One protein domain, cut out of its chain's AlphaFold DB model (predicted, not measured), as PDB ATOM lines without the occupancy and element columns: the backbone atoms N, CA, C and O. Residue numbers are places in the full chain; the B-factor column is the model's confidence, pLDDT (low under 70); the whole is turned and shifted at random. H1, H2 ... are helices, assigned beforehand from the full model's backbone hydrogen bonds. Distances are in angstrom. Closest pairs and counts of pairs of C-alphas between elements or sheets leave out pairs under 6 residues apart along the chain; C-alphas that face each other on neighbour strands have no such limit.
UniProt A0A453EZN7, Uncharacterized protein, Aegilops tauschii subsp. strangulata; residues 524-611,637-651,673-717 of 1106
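AT A GLANCE: This is residues 524 to 611, 637 to 651 and 673 to 717 of the 1106 residues of an uncharacterized protein of Aegilops tauschii subsp. strangulata (UniProt A0A453EZN7). Five helices form an elongated up-and-down bundle, each running against the one before: H1 beside H2, with H3 and H4 between that pair and H5. Short H6 packs steeply on residues 688 to 695 of H5, and residues 524 to 532, of which 526 to 532 belong to H1, stick out. The class is all helix, H1 to H6 in chain order, with 148 residues printed; compact, radius of gyration of the C-alphas 16.9 A, spanning 64 by 36 by 22 A.

IN THESE COORDINATES: H1, residues 526 to 557, is 47.2 A long from C-alpha 526 at (13.315, 20.377, 164.025). H2 is 564 to 582, H3 587 to 601, H4 637 to 649, H5 673 to 697, 36.0 A, and H6 708 to 715, ending at C-alpha (-13.706, 16.009, 127.112).

HOW THE PARTS SIT: H1 and H2, a hairpin, touch; closest C-alphas Ser 551 and Ala 570, 4.1 A. H1 and H5 are apart. Every O i to N i+4 pair is within hydrogen-bond range in H2 to H5, 27 of 28 in H1, 3 of 4 in H6.

THE WHOLE: Cuts omit 612 to 636, gap 27.8 A, and 652 to 672, 15.3 A. Residues 524 to 525, 559 to 564, 604 to 611 and 700 to 704 have pLDDT under 70.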
ATOM      1  N   SER A 524      12.361  27.332 166.073       67.81
ATOM      2  CA  SER A 524      12.566  26.894 167.468       67.81
ATOM      3  C   SER A 524      12.952  25.421 167.629       67.81
ATOM      4  O   SER A 524      13.281  24.985 168.725       67.81
ATOM      5  N   SER A 525      12.807  24.607 166.581       69.69
ATOM      6  CA  SER A 525      12.984  23.150 166.653       69.69
ATOM      7  C   SER A 525      13.017  22.506 165.267       69.69
ATOM      8  O   SER A 525      12.532  23.072 164.283       69.69
ATOM      9  N   THR A 526      13.470  21.252 165.203       70.75
ATOM     10  CA  THR A 526      13.315  20.377 164.025       70.75
ATOM     11  C   THR A 526      11.848  20.231 163.593       70.75
ATOM     12  O   THR A 526      11.549  20.185 162.401       70.75
ATOM     13  N   THR A 527      10.901  20.241 164.540       74.12
ATOM     14  CA  THR A 527       9.459  20.252 164.247       74.12
ATOM     15  C   THR A 527       8.999  21.575 163.623       74.12
ATOM     16  O   THR A 527       8.148  21.554 162.735       74.12
ATOM     17  N   ALA A 528       9.553  22.723 164.027       74.75
ATOM     18  CA  ALA A 528       9.283  24.008 163.374       74.75
ATOM     19  C   ALA A 528       9.869  24.059 161.951       74.75
ATOM     20  O   ALA A 528       9.172  24.462 161.022       74.75
ATOM     21  N   ALA A 529      11.094  23.555 161.755       76.56
ATOM     22  CA  ALA A 529      11.709  23.419 160.432       76.56
ATOM     23  C   ALA A 529      10.870  22.528 159.495       76.56
ATOM     24  O   ALA A 529      10.611  22.891 158.348       76.56
ATOM     25  N   SER A 530      10.361  21.401 160.005       76.00
ATOM     26  CA  SER A 530       9.441  20.538 159.259       76.00
ATOM     27  C   SER A 530       8.131  21.256 158.907       76.00
ATOM     28  O   SER A 530       7.676  21.152 157.769       76.00
ATOM     29  N   LYS A 531       7.533  22.033 159.826       79.88
ATOM     30  CA  LYS A 531       6.329  22.839 159.533       79.88
ATOM     31  C   LYS A 531       6.572  23.855 158.414       79.88
ATOM     32  O   LYS A 531       5.791  23.873 157.471       79.88
ATOM     33  N   ARG A 532       7.687  24.598 158.448       82.56
ATOM     34  CA  ARG A 532       8.090  25.497 157.351       82.56
ATOM     35  C   ARG A 532       8.130  24.765 156.005       82.56
ATOM     36  O   ARG A 532       7.633  25.301 155.022       82.56
ATOM     37  N   MET A 533       8.687  23.553 155.942       81.62
ATOM     38  CA  MET A 533       8.730  22.795 154.683       81.62
ATOM     39  C   MET A 533       7.322  22.436 154.180       81.62
ATOM     40  O   MET A 533       7.015  22.610 153.003       81.62
ATOM     41  N   HIS A 534       6.424  22.026 155.084       83.19
ATOM     42  CA  HIS A 534       5.020  21.791 154.739       83.19
ATOM     43  C   HIS A 534       4.305  23.064 154.257       83.19
ATOM     44  O   HIS A 534       3.411  22.953 153.418       83.19
ATOM     45  N   ASP A 535       4.672  24.234 154.780       84.00
ATOM     46  CA  ASP A 535       4.121  25.542 154.412       84.00
ATOM     47  C   ASP A 535       4.651  26.028 153.045       84.00
ATOM     48  O   ASP A 535       3.877  26.518 152.222       84.00
ATOM     49  N   ILE A 536       5.932  25.786 152.740       84.94
ATOM     50  CA  ILE A 536       6.537  26.009 151.413       84.94
ATOM     51  C   ILE A 536       5.850  25.139 150.351       84.94
ATOM     52  O   ILE A 536       5.389  25.654 149.332       84.94
ATOM     53  N   GLU A 537       5.676  23.840 150.601       86.12
ATOM     54  CA  GLU A 537       4.906  22.961 149.708       86.12
ATOM     55  C   GLU A 537       3.454  23.440 149.504       86.12
ATOM     56  O   GLU A 537       2.907  23.300 148.410       86.12
ATOM     57  N   LEU A 538       2.815  24.027 150.526       87.62
ATOM     58  CA  LEU A 538       1.475  24.611 150.387       87.62
ATOM     59  C   LEU A 538       1.480  25.864 149.494       87.62
ATOM     60  O   LEU A 538       0.489  26.101 148.799       87.62
ATOM     61  N   MET A 539       2.580  26.626 149.439       87.00
ATOM     62  CA  MET A 539       2.757  27.673 148.425       87.00
ATOM     63  C   MET A 539       2.858  27.064 147.027       87.00
ATOM     64  O   MET A 539       2.099  27.464 146.146       87.00
ATOM     65  N   HIS A 540       3.709  26.055 146.825       89.44
ATOM     66  CA  HIS A 540       3.809  25.356 145.538       89.44
ATOM     67  C   HIS A 540       2.442  24.828 145.062       89.44
ATOM     68  O   HIS A 540       2.052  25.078 143.922       89.44
ATOM     69  N   MET A 541       1.649  24.215 145.950       90.75
ATOM     70  CA  MET A 541       0.267  23.815 145.654       90.75
ATOM     71  C   MET A 541      -0.630  25.005 145.261       90.75
ATOM     72  O   MET A 541      -1.348  24.926 144.262       90.75
ATOM     73  N   ARG A 542      -0.595  26.118 146.010       88.00
ATOM     74  CA  ARG A 542      -1.401  27.324 145.726       88.00
ATOM     75  C   ARG A 542      -1.093  27.898 144.344       88.00
ATOM     76  O   ARG A 542      -2.021  28.135 143.570       88.00
ATOM     77  N   TYR A 543       0.183  28.126 144.037       89.69
ATOM     78  CA  TYR A 543       0.580  28.751 142.775       89.69
ATOM     79  C   TYR A 543       0.429  27.794 141.585       89.69
ATOM     80  O   TYR A 543      -0.032  28.233 140.538       89.69
ATOM     81  N   ALA A 544       0.636  26.480 141.751       90.62
ATOM     82  CA  ALA A 544       0.286  25.497 140.720       90.62
ATOM     83  C   ALA A 544      -1.214  25.525 140.353       90.62
ATOM     84  O   ALA A 544      -1.549  25.526 139.168       90.62
ATOM     85  N   LEU A 545      -2.128  25.602 141.335       90.12
ATOM     86  CA  LEU A 545      -3.564  25.763 141.049       90.12
ATOM     87  C   LEU A 545      -3.881  27.117 140.393       90.12
ATOM     88  O   LEU A 545      -4.754  27.182 139.527       90.12
ATOM     89  N   GLN A 546      -3.176  28.185 140.777       87.88
ATOM     90  CA  GLN A 546      -3.342  29.511 140.183       87.88
ATOM     91  C   GLN A 546      -2.905  29.528 138.710       87.88
ATOM     92  O   GLN A 546      -3.692  29.959 137.866       87.88
ATOM     93  N   SER A 547      -1.720  29.009 138.372       88.94
ATOM     94  CA  SER A 547      -1.245  28.947 136.983       88.94
ATOM     95  C   SER A 547      -2.102  27.997 136.126       88.94
ATOM     96  O   SER A 547      -2.366  28.309 134.969       88.94
ATOM     97  N   VAL A 548      -2.672  26.915 136.682       90.81
ATOM     98  CA  VAL A 548      -3.711  26.118 135.984       90.81
ATOM     99  C   VAL A 548      -4.966  26.940 135.695       90.81
ATOM    100  O   VAL A 548      -5.456  26.944 134.568       90.81
ATOM    101  N   ALA A 549      -5.512  27.642 136.691       87.38
ATOM    102  CA  ALA A 549      -6.719  28.444 136.493       87.38
ATOM    103  C   ALA A 549      -6.501  29.566 135.459       87.38
ATOM    104  O   ALA A 549      -7.392  29.845 134.656       87.38
ATOM    105  N   LEU A 550      -5.305  30.166 135.444       86.56
ATOM    106  CA  LEU A 550      -4.900  31.157 134.447       86.56
ATOM    107  C   LEU A 550      -4.719  30.537 133.052       86.56
ATOM    108  O   LEU A 550      -5.268  31.077 132.095       86.56
ATOM    109  N   SER A 551      -4.048  29.387 132.910       89.06
ATOM    110  CA  SER A 551      -3.852  28.744 131.598       89.06
ATOM    111  C   SER A 551      -5.175  28.338 130.940       89.06
ATOM    112  O   SER A 551      -5.388  28.611 129.758       89.06
ATOM    113  N   LEU A 552      -6.109  27.771 131.712       86.69
ATOM    114  CA  LEU A 552      -7.456  27.427 131.243       86.69
ATOM    115  C   LEU A 552      -8.290  28.680 130.909       86.69
ATOM    116  O   LEU A 552      -9.093  28.651 129.974       86.69
ATOM    117  N   GLY A 553      -8.087  29.779 131.644       83.81
ATOM    118  CA  GLY A 553      -8.735  31.070 131.399       83.81
ATOM    119  C   GLY A 553      -8.220  31.799 130.152       83.81
ATOM    120  O   GLY A 553      -9.010  32.421 129.444       83.81
ATOM    121  N   GLU A 554      -6.926  31.699 129.836       84.88
ATOM    122  CA  GLU A 554      -6.370  32.213 128.576       84.88
ATOM    123  C   GLU A 554      -6.773  31.343 127.377       84.88
ATOM    124  O   GLU A 554      -7.161  31.886 126.343       84.88
ATOM    125  N   MET A 555      -6.818  30.010 127.519       84.31
ATOM    126  CA  MET A 555      -7.320  29.122 126.456       84.31
ATOM    127  C   MET A 555      -8.783  29.381 126.079       84.31
ATOM    128  O   MET A 555      -9.158  29.172 124.924       84.31
ATOM    129  N   GLU A 556      -9.618  29.887 126.992       80.62
ATOM    130  CA  GLU A 556     -10.981  30.306 126.639       80.62
ATOM    131  C   GLU A 556     -11.011  31.574 125.764       80.62
ATOM    132  O   GLU A 556     -11.934  31.749 124.964       80.62
ATOM    133  N   LYS A 557      -9.994  32.439 125.869       79.06
ATOM    134  CA  LYS A 557      -9.843  33.665 125.063       79.06
ATOM    135  C   LYS A 557      -9.253  33.390 123.673       79.06
ATOM    136  O   LYS A 557      -9.328  34.251 122.793       79.06
ATOM    137  N   CYS A 558      -8.725  32.190 123.428       74.62
ATOM    138  CA  CYS A 558      -8.273  31.708 122.116       74.62
ATOM    139  C   CYS A 558      -9.460  31.387 121.178       74.62
ATOM    140  O   CYS A 558      -9.665  30.245 120.768       74.62
ATOM    141  N   ALA A 559     -10.267  32.401 120.850       58.28
ATOM    142  CA  ALA A 559     -11.542  32.273 120.140       58.28
ATOM    143  C   ALA A 559     -11.562  32.988 118.768       58.28
ATOM    144  O   ALA A 559     -12.490  33.736 118.467       58.28
ATOM    145  N   GLY A 560     -10.549  32.758 117.924       57.31
ATOM    146  CA  GLY A 560     -10.513  33.264 116.545       57.31
ATOM    147  C   GLY A 560      -9.128  33.215 115.891       57.31
ATOM    148  O   GLY A 560      -8.118  33.053 116.579       57.31
ATOM    149  N   ASP A 561      -9.088  33.371 114.562       50.91
ATOM    150  CA  ASP A 561      -7.836  33.537 113.810       50.91
ATOM    151  C   ASP A 561      -7.112  34.812 114.291       50.91
ATOM    152  O   ASP A 561      -7.677  35.905 114.216       50.91
ATOM    153  N   GLY A 562      -5.873  34.672 114.779       54.44
ATOM    154  CA  GLY A 562      -5.022  35.781 115.243       54.44
ATOM    155  C   GLY A 562      -4.569  35.726 116.712       54.44
ATOM    156  O   GLY A 562      -3.658  36.459 117.085       54.44
ATOM    157  N   ASN A 563      -5.136  34.846 117.548       61.44
ATOM    158  CA  ASN A 563      -4.894  34.841 119.004       61.44
ATOM    159  C   ASN A 563      -3.722  33.948 119.489       61.44
ATOM    160  O   ASN A 563      -3.737  33.490 120.632       61.44
ATOM    161  N   GLU A 564      -2.681  33.724 118.676       69.56
ATOM    162  CA  GLU A 564      -1.504  32.905 119.058       69.56
ATOM    163  C   GLU A 564      -0.832  33.395 120.355       69.56
ATOM    164  O   GLU A 564      -0.383  32.593 121.172       69.56
ATOM    165  N   HIS A 565      -0.843  34.707 120.613       77.00
ATOM    166  CA  HIS A 565      -0.310  35.302 121.842       77.00
ATOM    167  C   HIS A 565      -0.953  34.729 123.122       77.00
ATOM    168  O   HIS A 565      -0.236  34.366 124.053       77.00
ATOM    169  N   HIS A 566      -2.283  34.562 123.155       78.94
ATOM    170  CA  HIS A 566      -2.978  33.965 124.307       78.94
ATOM    171  C   HIS A 566      -2.653  32.473 124.469       78.94
ATOM    172  O   HIS A 566      -2.531  31.992 125.595       78.94
ATOM    173  N   TYR A 567      -2.434  31.750 123.365       83.62
ATOM    174  CA  TYR A 567      -1.979  30.358 123.398       83.62
ATOM    175  C   TYR A 567      -0.559  30.240 123.980       83.62
ATOM    176  O   TYR A 567      -0.325  29.406 124.852       83.62
ATOM    177  N   HIS A 568       0.370  31.119 123.592       83.75
ATOM    178  CA  HIS A 568       1.717  31.144 124.174       83.75
ATOM    179  C   HIS A 568       1.719  31.498 125.672       83.75
ATOM    180  O   HIS A 568       2.449  30.860 126.431       83.75
ATOM    181  N   ILE A 569       0.863  32.428 126.119       84.00
ATOM    182  CA  ILE A 569       0.679  32.734 127.553       84.00
ATOM    183  C   ILE A 569       0.077  31.530 128.302       84.00
ATOM    184  O   ILE A 569       0.530  31.167 129.389       84.00
ATOM    185  N   ALA A 570      -0.911  30.846 127.719       85.44
ATOM    186  CA  ALA A 570      -1.479  29.642 128.321       85.44
ATOM    187  C   ALA A 570      -0.428  28.521 128.474       85.44
ATOM    188  O   ALA A 570      -0.385  27.848 129.506       85.44
ATOM    189  N   LEU A 571       0.462  28.360 127.488       87.75
ATOM    190  CA  LEU A 571       1.596  27.436 127.566       87.75
ATOM    191  C   LEU A 571       2.646  27.858 128.609       87.75
ATOM    192  O   LEU A 571       3.207  26.979 129.264       87.75
ATOM    193  N   SER A 572       2.920  29.155 128.810       86.12
ATOM    194  CA  SER A 572       3.840  29.583 129.877       86.12
ATOM    195  C   SER A 572       3.268  29.288 131.264       86.12
ATOM    196  O   SER A 572       3.987  28.761 132.109       86.12
ATOM    197  N   TYR A 573       1.966  29.496 131.474       88.94
ATOM    198  CA  TYR A 573       1.299  29.115 132.723       88.94
ATOM    199  C   TYR A 573       1.256  27.589 132.957       88.94
ATOM    200  O   TYR A 573       1.350  27.146 134.103       88.94
ATOM    201  N   LEU A 574       1.192  26.753 131.909       90.00
ATOM    202  CA  LEU A 574       1.388  25.300 132.067       90.00
ATOM    203  C   LEU A 574       2.829  24.934 132.465       90.00
ATOM    204  O   LEU A 574       3.019  24.036 133.283       90.00
ATOM    205  N   LYS A 575       3.844  25.640 131.949       90.62
ATOM    206  CA  LYS A 575       5.244  25.442 132.370       90.62
ATOM    207  C   LYS A 575       5.476  25.887 133.821       90.62
ATOM    208  O   LYS A 575       6.154  25.187 134.564       90.62
ATOM    209  N   GLU A 576       4.863  26.988 134.261       88.38
ATOM    210  CA  GLU A 576       4.855  27.376 135.682       88.38
ATOM    211  C   GLU A 576       4.216  26.296 136.565       88.38
ATOM    212  O   GLU A 576       4.811  25.889 137.562       88.38
ATOM    213  N   MET A 577       3.033  25.789 136.181       91.56
ATOM    214  CA  MET A 577       2.383  24.674 136.878       91.56
ATOM    215  C   MET A 577       3.328  23.474 136.987       91.56
ATOM    216  O   MET A 577       3.435  22.909 138.072       91.56
ATOM    217  N   GLN A 578       3.999  23.080 135.900       91.69
ATOM    218  CA  GLN A 578       4.942  21.964 135.914       91.69
ATOM    219  C   GLN A 578       6.049  22.191 136.954       91.69
ATOM    220  O   GLN A 578       6.219  21.351 137.837       91.69
ATOM    221  N   ASN A 579       6.716  23.347 136.923       90.81
ATOM    222  CA  ASN A 579       7.780  23.693 137.872       90.81
ATOM    223  C   ASN A 579       7.288  23.658 139.334       90.81
ATOM    224  O   ASN A 579       7.954  23.108 140.212       90.81
ATOM    225  N   PHE A 580       6.104  24.218 139.610       90.25
ATOM    226  CA  PHE A 580       5.512  24.199 140.949       90.25
ATOM    227  C   PHE A 580       5.074  22.794 141.388       90.25
ATOM    228  O   PHE A 580       5.197  22.469 142.565       90.25
ATOM    229  N   MET A 581       4.587  21.957 140.469       88.19
ATOM    230  CA  MET A 581       4.223  20.565 140.746       88.19
ATOM    231  C   MET A 581       5.456  19.708 141.034       88.19
ATOM    232  O   MET A 581       5.446  18.951 141.999       88.19
ATOM    233  N   GLU A 582       6.525  19.837 140.245       88.81
ATOM    234  CA  GLU A 582       7.765  19.073 140.420       88.81
ATOM    235  C   GLU A 582       8.379  19.296 141.810       88.81
ATOM    236  O   GLU A 582       8.725  18.315 142.473       88.81
ATOM    237  N   ALA A 583       8.385  20.546 142.286       87.50
ATOM    238  CA  ALA A 583       8.918  20.972 143.584       87.50
ATOM    239  C   ALA A 583       8.142  20.488 144.835       87.50
ATOM    240  O   ALA A 583       8.596  20.716 145.953       87.50
ATOM    241  N   ILE A 584       6.992  19.817 144.688       87.50
ATOM    242  CA  ILE A 584       6.276  19.194 145.817       87.50
ATOM    243  C   ILE A 584       6.889  17.810 146.090       87.50
ATOM    244  O   ILE A 584       6.685  16.877 145.314       87.50
ATOM    245  N   GLU A 585       7.617  17.628 147.188       83.06
ATOM    246  CA  GLU A 585       8.215  16.329 147.551       83.06
ATOM    247  C   GLU A 585       7.145  15.286 147.936       83.06
ATOM    248  O   GLU A 585       7.270  14.091 147.664       83.06
ATOM    249  N   SER A 586       6.052  15.739 148.545       84.00
ATOM    250  CA  SER A 586       5.001  14.911 149.124       84.00
ATOM    251  C   SER A 586       4.094  14.260 148.069       84.00
ATOM    252  O   SER A 586       3.131  14.854 147.572       84.00
ATOM    253  N   THR A 587       4.330  12.973 147.792       83.38
ATOM    254  CA  THR A 587       3.477  12.105 146.952       83.38
ATOM    255  C   THR A 587       1.963  12.250 147.216       83.38
ATOM    256  O   THR A 587       1.213  12.436 146.252       83.38
ATOM    257  N   PRO A 588       1.459  12.252 148.473       84.12
ATOM    258  CA  PRO A 588       0.036  12.487 148.742       84.12
ATOM    259  C   PRO A 588      -0.484  13.849 148.257       84.12
ATOM    260  O   PRO A 588      -1.637  13.948 147.830       84.12
ATOM    261  N   ARG A 589       0.353  14.895 148.305       87.69
ATOM    262  CA  ARG A 589       0.012  16.245 147.831       87.69
ATOM    263  C   ARG A 589       0.001  16.299 146.302       87.69
ATOM    264  O   ARG A 589      -0.981  16.790 145.753       87.69
ATOM    265  N   LYS A 590       0.983  15.692 145.618       88.62
ATOM    266  CA  LYS A 590       0.990  15.523 144.145       88.62
ATOM    267  C   LYS A 590      -0.277  14.825 143.626       88.62
ATOM    268  O   LYS A 590      -0.962  15.365 142.760       88.62
ATOM    269  N   ILE A 591      -0.664  13.692 144.217       87.88
ATOM    270  CA  ILE A 591      -1.876  12.940 143.822       87.88
ATOM    271  C   ILE A 591      -3.157  13.763 144.059       87.88
ATOM    272  O   ILE A 591      -4.086  13.738 143.243       87.88
ATOM    273  N   PHE A 592      -3.222  14.531 145.152       89.00
ATOM    274  CA  PHE A 592      -4.366  15.405 145.428       89.00
ATOM    275  C   PHE A 592      -4.438  16.597 144.462       89.00
ATOM    276  O   PHE A 592      -5.521  16.902 143.967       89.00
ATOM    277  N   MET A 593      -3.301  17.210 144.127       91.62
ATOM    278  CA  MET A 593      -3.205  18.267 143.116       91.62
ATOM    279  C   MET A 593      -3.697  17.795 141.746       91.62
ATOM    280  O   MET A 593      -4.560  18.440 141.157       91.62
ATOM    281  N   VAL A 594      -3.236  16.628 141.279       90.81
ATOM    282  CA  VAL A 594      -3.716  16.012 140.028       90.81
ATOM    283  C   VAL A 594      -5.235  15.815 140.057       90.81
ATOM    284  O   VAL A 594      -5.924  16.184 139.108       90.81
ATOM    285  N   SER A 595      -5.777  15.316 141.173       89.50
ATOM    286  CA  SER A 595      -7.226  15.124 141.354       89.50
ATOM    287  C   SER A 595      -8.016  16.441 141.254       89.50
ATOM    288  O   SER A 595      -9.102  16.472 140.673       89.50
ATOM    289  N   ILE A 596      -7.477  17.543 141.792       90.38
ATOM    290  CA  ILE A 596      -8.087  18.877 141.686       90.38
ATOM    291  C   ILE A 596      -8.017  19.389 140.243       90.38
ATOM    292  O   ILE A 596      -9.020  19.873 139.733       90.38
ATOM    293  N   VAL A 597      -6.877  19.258 139.561       89.69
ATOM    294  CA  VAL A 597      -6.709  19.755 138.182       89.69
ATOM    295  C   VAL A 597      -7.598  19.000 137.188       89.69
ATOM    296  O   VAL A 597      -8.231  19.628 136.341       89.69
ATOM    297  N   LEU A 598      -7.752  17.681 137.349       88.25
ATOM    298  CA  LEU A 598      -8.754  16.897 136.616       88.25
ATOM    299  C   LEU A 598     -10.179  17.402 136.903       88.25
ATOM    300  O   LEU A 598     -10.968  17.589 135.981       88.25
ATOM    301  N   SER A 599     -10.496  17.707 138.165       87.62
ATOM    302  CA  SER A 599     -11.802  18.271 138.539       87.62
ATOM    303  C   SER A 599     -12.046  19.649 137.900       87.62
ATOM    304  O   SER A 599     -13.142  19.898 137.402       87.62
ATOM    305  N   LEU A 600     -11.032  20.523 137.843       85.12
ATOM    306  CA  LEU A 600     -11.107  21.840 137.191       85.12
ATOM    307  C   LEU A 600     -11.414  21.727 135.690       85.12
ATOM    308  O   LEU A 600     -12.211  22.513 135.175       85.12
ATOM    309  N   LEU A 601     -10.864  20.724 134.998       82.62
ATOM    310  CA  LEU A 601     -11.186  20.466 133.589       82.62
ATOM    311  C   LEU A 601     -12.668  20.134 133.364       82.62
ATOM    312  O   LEU A 601     -13.186  20.429 132.285       82.62
ATOM    313  N   HIS A 602     -13.374  19.600 134.364       80.69
ATOM    314  CA  HIS A 602     -14.800  19.266 134.287       80.69
ATOM    315  C   HIS A 602     -15.759  20.383 134.757       80.69
ATOM    316  O   HIS A 602     -16.965  20.229 134.591       80.69
ATOM    317  N   MET A 603     -15.272  21.512 135.288       78.88
ATOM    318  CA  MET A 603     -16.126  22.609 135.785       78.88
ATOM    319  C   MET A 603     -16.754  23.434 134.650       78.88
ATOM    320  O   MET A 603     -16.030  24.040 133.858       78.88
ATOM    321  N   ASP A 604     -18.090  23.490 134.579       57.94
ATOM    322  CA  ASP A 604     -18.814  24.118 133.460       57.94
ATOM    323  C   ASP A 604     -18.478  25.600 133.245       57.94
ATOM    324  O   ASP A 604     -18.056  25.959 132.145       57.94
ATOM    325  N   ASP A 605     -18.570  26.426 134.291       57.34
ATOM    326  CA  ASP A 605     -18.011  27.781 134.289       57.34
ATOM    327  C   ASP A 605     -16.499  27.731 134.572       57.34
ATOM    328  O   ASP A 605     -16.058  27.343 135.659       57.34
ATOM    329  N   THR A 606     -15.700  28.203 133.615       51.44
ATOM    330  CA  THR A 606     -14.322  28.653 133.850       51.44
ATOM    331  C   THR A 606     -14.311  29.697 134.966       51.44
ATOM    332  O   THR A 606     -15.135  30.617 134.997       51.44
ATOM    333  N   ILE A 607     -13.382  29.553 135.916       49.81
ATOM    334  CA  ILE A 607     -13.334  30.411 137.103       49.81
ATOM    335  C   ILE A 607     -13.167  31.865 136.655       49.81
ATOM    336  O   ILE A 607     -12.119  32.248 136.136       49.81
ATOM    337  N   LYS A 608     -14.188  32.693 136.912       45.19
ATOM    338  CA  LYS A 608     -14.119  34.154 136.776       45.19
ATOM    339  C   LYS A 608     -13.233  34.715 137.881       45.19
ATOM    340  O   LYS A 608     -13.717  35.292 138.856       45.19
ATOM    341  N   LEU A 609     -11.930  34.492 137.733       45.91
ATOM    342  CA  LEU A 609     -10.902  35.064 138.582       45.91
ATOM    343  C   LEU A 609     -11.099  36.592 138.565       45.91
ATOM    344  O   LEU A 609     -11.251  37.163 137.479       45.91
ATOM    345  N   PRO A 610     -11.162  37.269 139.727       36.94
ATOM    346  CA  PRO A 610     -11.284  38.720 139.745       36.94
ATOM    347  C   PRO A 610     -10.115  39.345 138.975       36.94
ATOM    348  O   PRO A 610      -9.005  38.812 138.987       36.94
ATOM    349  N   GLN A 611     -10.353  40.490 138.326       36.88
ATOM    350  CA  GLN A 611      -9.361  41.232 137.528       36.88
ATOM    351  C   GLN A 611      -8.326  41.958 138.418       36.88
ATOM    352  O   GLN A 611      -8.085  43.151 138.281       36.88
ATOM    353  N   ILE A 637      -5.590  20.652 120.877       84.31
ATOM    354  CA  ILE A 637      -5.092  19.277 121.037       84.31
ATOM    355  C   ILE A 637      -3.685  19.291 121.652       84.31
ATOM    356  O   ILE A 637      -3.420  18.522 122.574       84.31
ATOM    357  N   SER A 638      -2.811  20.194 121.199       86.25
ATOM    358  CA  SER A 638      -1.457  20.363 121.749       86.25
ATOM    359  C   SER A 638      -1.467  20.803 123.220       86.25
ATOM    360  O   SER A 638      -0.737  20.238 124.031       86.25
ATOM    361  N   PHE A 639      -2.329  21.760 123.588       89.31
ATOM    362  CA  PHE A 639      -2.483  22.226 124.973       89.31
ATOM    363  C   PHE A 639      -2.982  21.115 125.910       89.31
ATOM    364  O   PHE A 639      -2.407  20.897 126.977       89.31
ATOM    365  N   VAL A 640      -4.039  20.391 125.514       88.25
ATOM    366  CA  VAL A 640      -4.602  19.301 126.333       88.25
ATOM    367  C   VAL A 640      -3.620  18.132 126.437       88.25
ATOM    368  O   VAL A 640      -3.508  17.545 127.510       88.25
ATOM    369  N   GLY A 641      -2.862  17.841 125.373       88.75
ATOM    370  CA  GLY A 641      -1.760  16.878 125.403       88.75
ATOM    371  C   GLY A 641      -0.716  17.230 126.462       88.75
ATOM    372  O   GLY A 641      -0.508  16.445 127.381       88.75
ATOM    373  N   LEU A 642      -0.149  18.443 126.404       90.31
ATOM    374  CA  LEU A 642       0.857  18.901 127.370       90.31
ATOM    375  C   LEU A 642       0.342  18.866 128.819       90.31
ATOM    376  O   LEU A 642       1.058  18.441 129.723       90.31
ATOM    377  N   LEU A 643      -0.909  19.278 129.052       90.94
ATOM    378  CA  LEU A 643      -1.518  19.208 130.382       90.94
ATOM    379  C   LEU A 643      -1.631  17.756 130.882       90.94
ATOM    380  O   LEU A 643      -1.284  17.479 132.030       90.94
ATOM    381  N   LEU A 644      -2.067  16.818 130.038       90.50
ATOM    382  CA  LEU A 644      -2.134  15.398 130.401       90.50
ATOM    383  C   LEU A 644      -0.739  14.777 130.573       90.50
ATOM    384  O   LEU A 644      -0.565  13.945 131.459       90.50
ATOM    385  N   ASP A 645       0.269  15.225 129.823       89.31
ATOM    386  CA  ASP A 645       1.667  14.811 129.997       89.31
ATOM    387  C   ASP A 645       2.211  15.220 131.381       89.31
ATOM    388  O   ASP A 645       2.768  14.381 132.097       89.31
ATOM    389  N   ILE A 646       1.971  16.469 131.807       89.44
ATOM    390  CA  ILE A 646       2.334  16.978 133.145       89.44
ATOM    391  C   ILE A 646       1.613  16.184 134.249       89.44
ATOM    392  O   ILE A 646       2.226  15.807 135.256       89.44
ATOM    393  N   LEU A 647       0.319  15.889 134.073       90.12
ATOM    394  CA  LEU A 647      -0.456  15.101 135.038       90.12
ATOM    395  C   LEU A 647       0.016  13.639 135.098       90.12
ATOM    396  O   LEU A 647       0.173  13.111 136.200       90.12
ATOM    397  N   ARG A 648       0.328  13.004 133.957       88.81
ATOM    398  CA  ARG A 648       0.918  11.653 133.909       88.81
ATOM    399  C   ARG A 648       2.251  11.604 134.642       88.81
ATOM    400  O   ARG A 648       2.446  10.697 135.446       88.81
ATOM    401  N   HIS A 649       3.135  12.583 134.441       86.44
ATOM    402  CA  HIS A 649       4.432  12.618 135.127       86.44
ATOM    403  C   HIS A 649       4.292  12.650 136.662       86.44
ATOM    404  O   HIS A 649       5.069  12.014 137.366       86.44
ATOM    405  N   ASN A 650       3.247  13.304 137.182       83.31
ATOM    406  CA  ASN A 650       2.950  13.380 138.619       83.31
ATOM    407  C   ASN A 650       2.164  12.171 139.182       83.31
ATOM    408  O   ASN A 650       1.876  12.132 140.380       83.31
ATOM    409  N   VAL A 651       1.822  11.190 138.339       80.25
ATOM    410  CA  VAL A 651       1.113   9.942 138.698       80.25
ATOM    411  C   VAL A 651       1.962   8.690 138.432       80.25
ATOM    412  O   VAL A 651       1.713   7.643 139.030       80.25
ATOM    413  N   ALA A 673      -7.225   5.147 151.223       80.94
ATOM    414  CA  ALA A 673      -7.823   6.310 150.567       80.94
ATOM    415  C   ALA A 673      -6.884   6.960 149.529       80.94
ATOM    416  O   ALA A 673      -7.358   7.469 148.511       80.94
ATOM    417  N   LEU A 674      -5.567   6.934 149.760       83.00
ATOM    418  CA  LEU A 674      -4.570   7.422 148.807       83.00
ATOM    419  C   LEU A 674      -4.421   6.481 147.605       83.00
ATOM    420  O   LEU A 674      -4.433   6.957 146.475       83.00
ATOM    421  N   GLU A 675      -4.353   5.169 147.831       83.94
ATOM    422  CA  GLU A 675      -4.339   4.139 146.780       83.94
ATOM    423  C   GLU A 675      -5.585   4.231 145.886       83.94
ATOM    424  O   GLU A 675      -5.482   4.200 144.658       83.94
ATOM    425  N   TRP A 676      -6.766   4.420 146.491       85.88
ATOM    426  CA  TRP A 676      -8.014   4.639 145.758       85.88
ATOM    427  C   TRP A 676      -7.967   5.919 144.910       85.88
ATOM    428  O   TRP A 676      -8.330   5.881 143.735       85.88
ATOM    429  N   ARG A 677      -7.466   7.035 145.464       85.38
ATOM    430  CA  ARG A 677      -7.297   8.297 144.718       85.38
ATOM    431  C   ARG A 677      -6.282   8.180 143.587       85.38
ATOM    432  O   ARG A 677      -6.554   8.688 142.506       85.38
ATOM    433  N   LEU A 678      -5.156   7.501 143.809       86.81
ATOM    434  CA  LEU A 678      -4.143   7.246 142.786       86.81
ATOM    435  C   LEU A 678      -4.749   6.448 141.628       86.81
ATOM    436  O   LEU A 678      -4.697   6.898 140.489       86.81
ATOM    437  N   LYS A 679      -5.412   5.321 141.923       86.56
ATOM    438  CA  LYS A 679      -6.083   4.496 140.907       86.56
ATOM    439  C   LYS A 679      -7.161   5.273 140.144       86.56
ATOM    440  O   LYS A 679      -7.281   5.113 138.932       86.56
ATOM    441  N   HIS A 680      -7.940   6.105 140.838       86.75
ATOM    442  CA  HIS A 680      -8.954   6.948 140.208       86.75
ATOM    443  C   HIS A 680      -8.320   8.003 139.287       86.75
ATOM    444  O   HIS A 680      -8.732   8.109 138.138       86.75
ATOM    445  N   ALA A 681      -7.275   8.703 139.743       87.81
ATOM    446  CA  ALA A 681      -6.549   9.690 138.947       87.81
ATOM    447  C   ALA A 681      -5.901   9.071 137.698       87.81
ATOM    448  O   ALA A 681      -6.084   9.610 136.609       87.81
ATOM    449  N   SER A 682      -5.221   7.922 137.820       88.19
ATOM    450  CA  SER A 682      -4.672   7.191 136.668       88.19
ATOM    451  C   SER A 682      -5.756   6.874 135.640       88.19
ATOM    452  O   SER A 682      -5.602   7.193 134.467       88.19
ATOM    453  N   HIS A 683      -6.888   6.320 136.083       88.31
ATOM    454  CA  HIS A 683      -7.972   5.933 135.184       88.31
ATOM    455  C   HIS A 683      -8.683   7.137 134.535       88.31
ATOM    456  O   HIS A 683      -9.043   7.093 133.360       88.31
ATOM    457  N   SER A 684      -8.837   8.248 135.262       88.94
ATOM    458  CA  SER A 684      -9.336   9.509 134.701       88.94
ATOM    459  C   SER A 684      -8.385  10.098 133.657       88.94
ATOM    460  O   SER A 684      -8.850  10.652 132.663       88.94
ATOM    461  N   ILE A 685      -7.070   9.962 133.844       89.31
ATOM    462  CA  ILE A 685      -6.076  10.386 132.851       89.31
ATOM    463  C   ILE A 685      -6.114   9.469 131.621       89.31
ATOM    464  O   ILE A 685      -6.202   9.981 130.511       89.31
ATOM    465  N   GLU A 686      -6.163   8.144 131.801       89.00
ATOM    466  CA  GLU A 686      -6.350   7.180 130.704       89.00
ATOM    467  C   GLU A 686      -7.606   7.490 129.872       89.00
ATOM    468  O   GLU A 686      -7.600   7.335 128.650       89.00
ATOM    469  N   ASP A 687      -8.706   7.904 130.513       88.88
ATOM    470  CA  ASP A 687      -9.929   8.296 129.809       88.88
ATOM    471  C   ASP A 687      -9.800   9.637 129.080       88.88
ATOM    472  O   ASP A 687     -10.278   9.781 127.956       88.88
ATOM    473  N   MET A 688      -9.103  10.606 129.671       88.38
ATOM    474  CA  MET A 688      -8.822  11.889 129.029       88.38
ATOM    475  C   MET A 688      -7.852  11.761 127.845       88.38
ATOM    476  O   MET A 688      -8.080  12.396 126.817       88.38
ATOM    477  N   ASP A 689      -6.841  10.894 127.932       88.75
ATOM    478  CA  ASP A 689      -5.959  10.533 126.815       88.75
ATOM    479  C   ASP A 689      -6.754   9.876 125.681       88.75
ATOM    480  O   ASP A 689      -6.607  10.223 124.504       88.75
ATOM    481  N   TRP A 690      -7.660   8.959 126.030       89.94
ATOM    482  CA  TRP A 690      -8.544   8.330 125.060       89.94
ATOM    483  C   TRP A 690      -9.464   9.360 124.381       89.94
ATOM    484  O   TRP A 690      -9.537   9.394 123.151       89.94
ATOM    485  N   ARG A 691     -10.073  10.286 125.135       88.75
ATOM    486  CA  ARG A 691     -10.869  11.405 124.587       88.75
ATOM    487  C   ARG A 691     -10.042  12.368 123.736       88.75
ATOM    488  O   ARG A 691     -10.553  12.887 122.745       88.75
ATOM    489  N   LEU A 692      -8.765  12.578 124.059       88.12
ATOM    490  CA  LEU A 692      -7.850  13.348 123.217       88.12
ATOM    491  C   LEU A 692      -7.593  12.633 121.879       88.12
ATOM    492  O   LEU A 692      -7.615  13.280 120.832       88.12
ATOM    493  N   SER A 693      -7.474  11.300 121.876       86.38
ATOM    494  CA  SER A 693      -7.432  10.509 120.633       86.38
ATOM    495  C   SER A 693      -8.734  10.608 119.821       86.38
ATOM    496  O   SER A 693      -8.710  10.518 118.594       86.38
ATOM    497  N   VAL A 694      -9.880  10.823 120.479       85.19
ATOM    498  CA  VAL A 694     -11.173  11.061 119.817       85.19
ATOM    499  C   VAL A 694     -11.225  12.465 119.202       85.19
ATOM    500  O   VAL A 694     -11.673  12.603 118.066       85.19
ATOM    501  N   LEU A 695     -10.688  13.493 119.871       84.12
ATOM    502  CA  LEU A 695     -10.509  14.837 119.291       84.12
ATOM    503  C   LEU A 695      -9.562  14.843 118.079       84.12
ATOM    504  O   LEU A 695      -9.774  15.610 117.142       84.12
ATOM    505  N   GLN A 696      -8.538  13.986 118.076       83.12
ATOM    506  CA  GLN A 696      -7.622  13.816 116.939       83.12
ATOM    507  C   GLN A 696      -8.274  13.100 115.743       83.12
ATOM    508  O   GLN A 696      -7.879  13.345 114.605       83.12
ATOM    509  N   ARG A 697      -9.256  12.220 115.987       82.56
ATOM    510  CA  ARG A 697      -9.911  11.399 114.952       82.56
ATOM    511  C   ARG A 697     -11.238  11.969 114.432       82.56
ATOM    512  O   ARG A 697     -11.607  11.675 113.300       82.56
ATOM    513  N   LEU A 698     -11.952  12.780 115.217       79.56
ATOM    514  CA  LEU A 698     -13.206  13.421 114.800       79.56
ATOM    515  C   LEU A 698     -12.970  14.809 114.169       79.56
ATOM    516  O   LEU A 698     -12.292  15.641 114.773       79.56
ATOM    517  N   PRO A 699     -13.610  15.136 113.029       70.19
ATOM    518  CA  PRO A 699     -13.612  16.499 112.497       70.19
ATOM    519  C   PRO A 699     -14.488  17.429 113.367       70.19
ATOM    520  O   PRO A 699     -15.563  16.994 113.802       70.19
ATOM    521  N   PRO A 700     -14.081  18.689 113.633       68.62
ATOM    522  CA  PRO A 700     -14.849  19.654 114.431       68.62
ATOM    523  C   PRO A 700     -16.126  20.142 113.727       68.62
ATOM    524  O   PRO A 700     -16.252  20.061 112.506       68.62
ATOM    525  N   LEU A 701     -17.076  20.677 114.505       62.53
ATOM    526  CA  LEU A 701     -18.411  21.065 114.017       62.53
ATOM    527  C   LEU A 701     -18.357  22.261 113.059       62.53
ATOM    528  O   LEU A 701     -19.119  22.326 112.099       62.53
ATOM    529  N   SER A 702     -17.440  23.194 113.314       58.75
ATOM    530  CA  SER A 702     -17.224  24.410 112.522       58.75
ATOM    531  C   SER A 702     -16.485  24.203 111.188       58.75
ATOM    532  O   SER A 702     -16.348  25.156 110.420       58.75
ATOM    533  N   GLY A 703     -15.964  23.000 110.911       56.94
ATOM    534  CA  GLY A 703     -15.155  22.716 109.715       56.94
ATOM    535  C   GLY A 703     -13.779  23.405 109.674       56.94
ATOM    536  O   GLY A 703     -13.123  23.384 108.635       56.94
ATOM    537  N   ARG A 704     -13.342  24.025 110.781       64.19
ATOM    538  CA  ARG A 704     -12.034  24.689 110.943       64.19
ATOM    539  C   ARG A 704     -11.147  23.895 111.921       64.19
ATOM    540  O   ARG A 704     -11.192  22.670 111.931       64.19
ATOM    541  N   GLN A 705     -10.339  24.563 112.746       71.50
ATOM    542  CA  GLN A 705      -9.755  23.951 113.945       71.50
ATOM    543  C   GLN A 705     -10.817  23.841 115.059       71.50
ATOM    544  O   GLN A 705     -11.722  24.669 115.130       71.50
ATOM    545  N   TRP A 706     -10.694  22.849 115.949       77.00
ATOM    546  CA  TRP A 706     -11.440  22.791 117.214       77.00
ATOM    547  C   TRP A 706     -11.256  24.074 118.037       77.00
ATOM    548  O   TRP A 706     -10.131  24.402 118.410       77.00
ATOM    549  N   SER A 707     -12.352  24.742 118.398       79.56
ATOM    550  CA  SER A 707     -12.336  25.737 119.474       79.56
ATOM    551  C   SER A 707     -12.262  25.068 120.852       79.56
ATOM    552  O   SER A 707     -12.699  23.927 121.034       79.56
ATOM    553  N   TRP A 708     -11.774  25.802 121.859       83.44
ATOM    554  CA  TRP A 708     -11.719  25.337 123.252       83.44
ATOM    555  C   TRP A 708     -13.081  24.829 123.755       83.44
ATOM    556  O   TRP A 708     -13.167  23.778 124.388       83.44
ATOM    557  N   LYS A 709     -14.173  25.517 123.397       81.69
ATOM    558  CA  LYS A 709     -15.535  25.157 123.823       81.69
ATOM    559  C   LYS A 709     -16.070  23.907 123.116       81.69
ATOM    560  O   LYS A 709     -16.669  23.064 123.778       81.69
ATOM    561  N   GLU A 710     -15.807  23.725 121.818       79.88
ATOM    562  CA  GLU A 710     -16.139  22.470 121.118       79.88
ATOM    563  C   GLU A 710     -15.346  21.277 121.678       79.88
ATOM    564  O   GLU A 710     -15.896  20.180 121.801       79.88
ATOM    565  N   ALA A 711     -14.074  21.478 122.039       84.00
ATOM    566  CA  ALA A 711     -13.237  20.429 122.616       84.00
ATOM    567  C   ALA A 711     -13.693  20.035 124.031       84.00
ATOM    568  O   ALA A 711     -13.842  18.846 124.318       84.00
ATOM    569  N   LEU A 712     -14.000  21.012 124.897       84.06
ATOM    570  CA  LEU A 712     -14.530  20.751 126.240       84.06
ATOM    571  C   LEU A 712     -15.834  19.942 126.214       84.06
ATOM    572  O   LEU A 712     -16.020  19.096 127.083       84.06
ATOM    573  N   VAL A 713     -16.703  20.117 125.208       82.44
ATOM    574  CA  VAL A 713     -17.916  19.286 125.056       82.44
ATOM    575  C   VAL A 713     -17.576  17.798 124.904       82.44
ATOM    576  O   VAL A 713     -18.280  16.967 125.469       82.44
ATOM    577  N   VAL A 714     -16.492  17.442 124.205       83.62
ATOM    578  CA  VAL A 714     -16.033  16.045 124.045       83.62
ATOM    579  C   VAL A 714     -15.328  15.541 125.309       83.62
ATOM    580  O   VAL A 714     -15.616  14.441 125.788       83.62
ATOM    581  N   LEU A 715     -14.445  16.357 125.890       84.81
ATOM    582  CA  LEU A 715     -13.706  16.009 127.112       84.81
ATOM    583  C   LEU A 715     -14.646  15.806 128.318       84.81
ATOM    584  O   LEU A 715     -14.414  14.925 129.139       84.81
ATOM    585  N   ARG A 716     -15.747  16.566 128.393       85.12
ATOM    586  CA  ARG A 716     -16.767  16.491 129.459       85.12
ATOM    587  C   ARG A 716     -17.972  15.609 129.123       85.12
ATOM    588  O   ARG A 716     -18.868  15.470 129.955       85.12
ATOM    589  N   ALA A 717     -18.048  15.032 127.922       82.81
ATOM    590  CA  ALA A 717     -19.207  14.238 127.523       82.81
ATOM    591  C   ALA A 717     -19.389  13.015 128.436       82.81
ATOM    592  O   ALA A 717     -18.504  12.162 128.533       82.81
TER     593      ALA A 717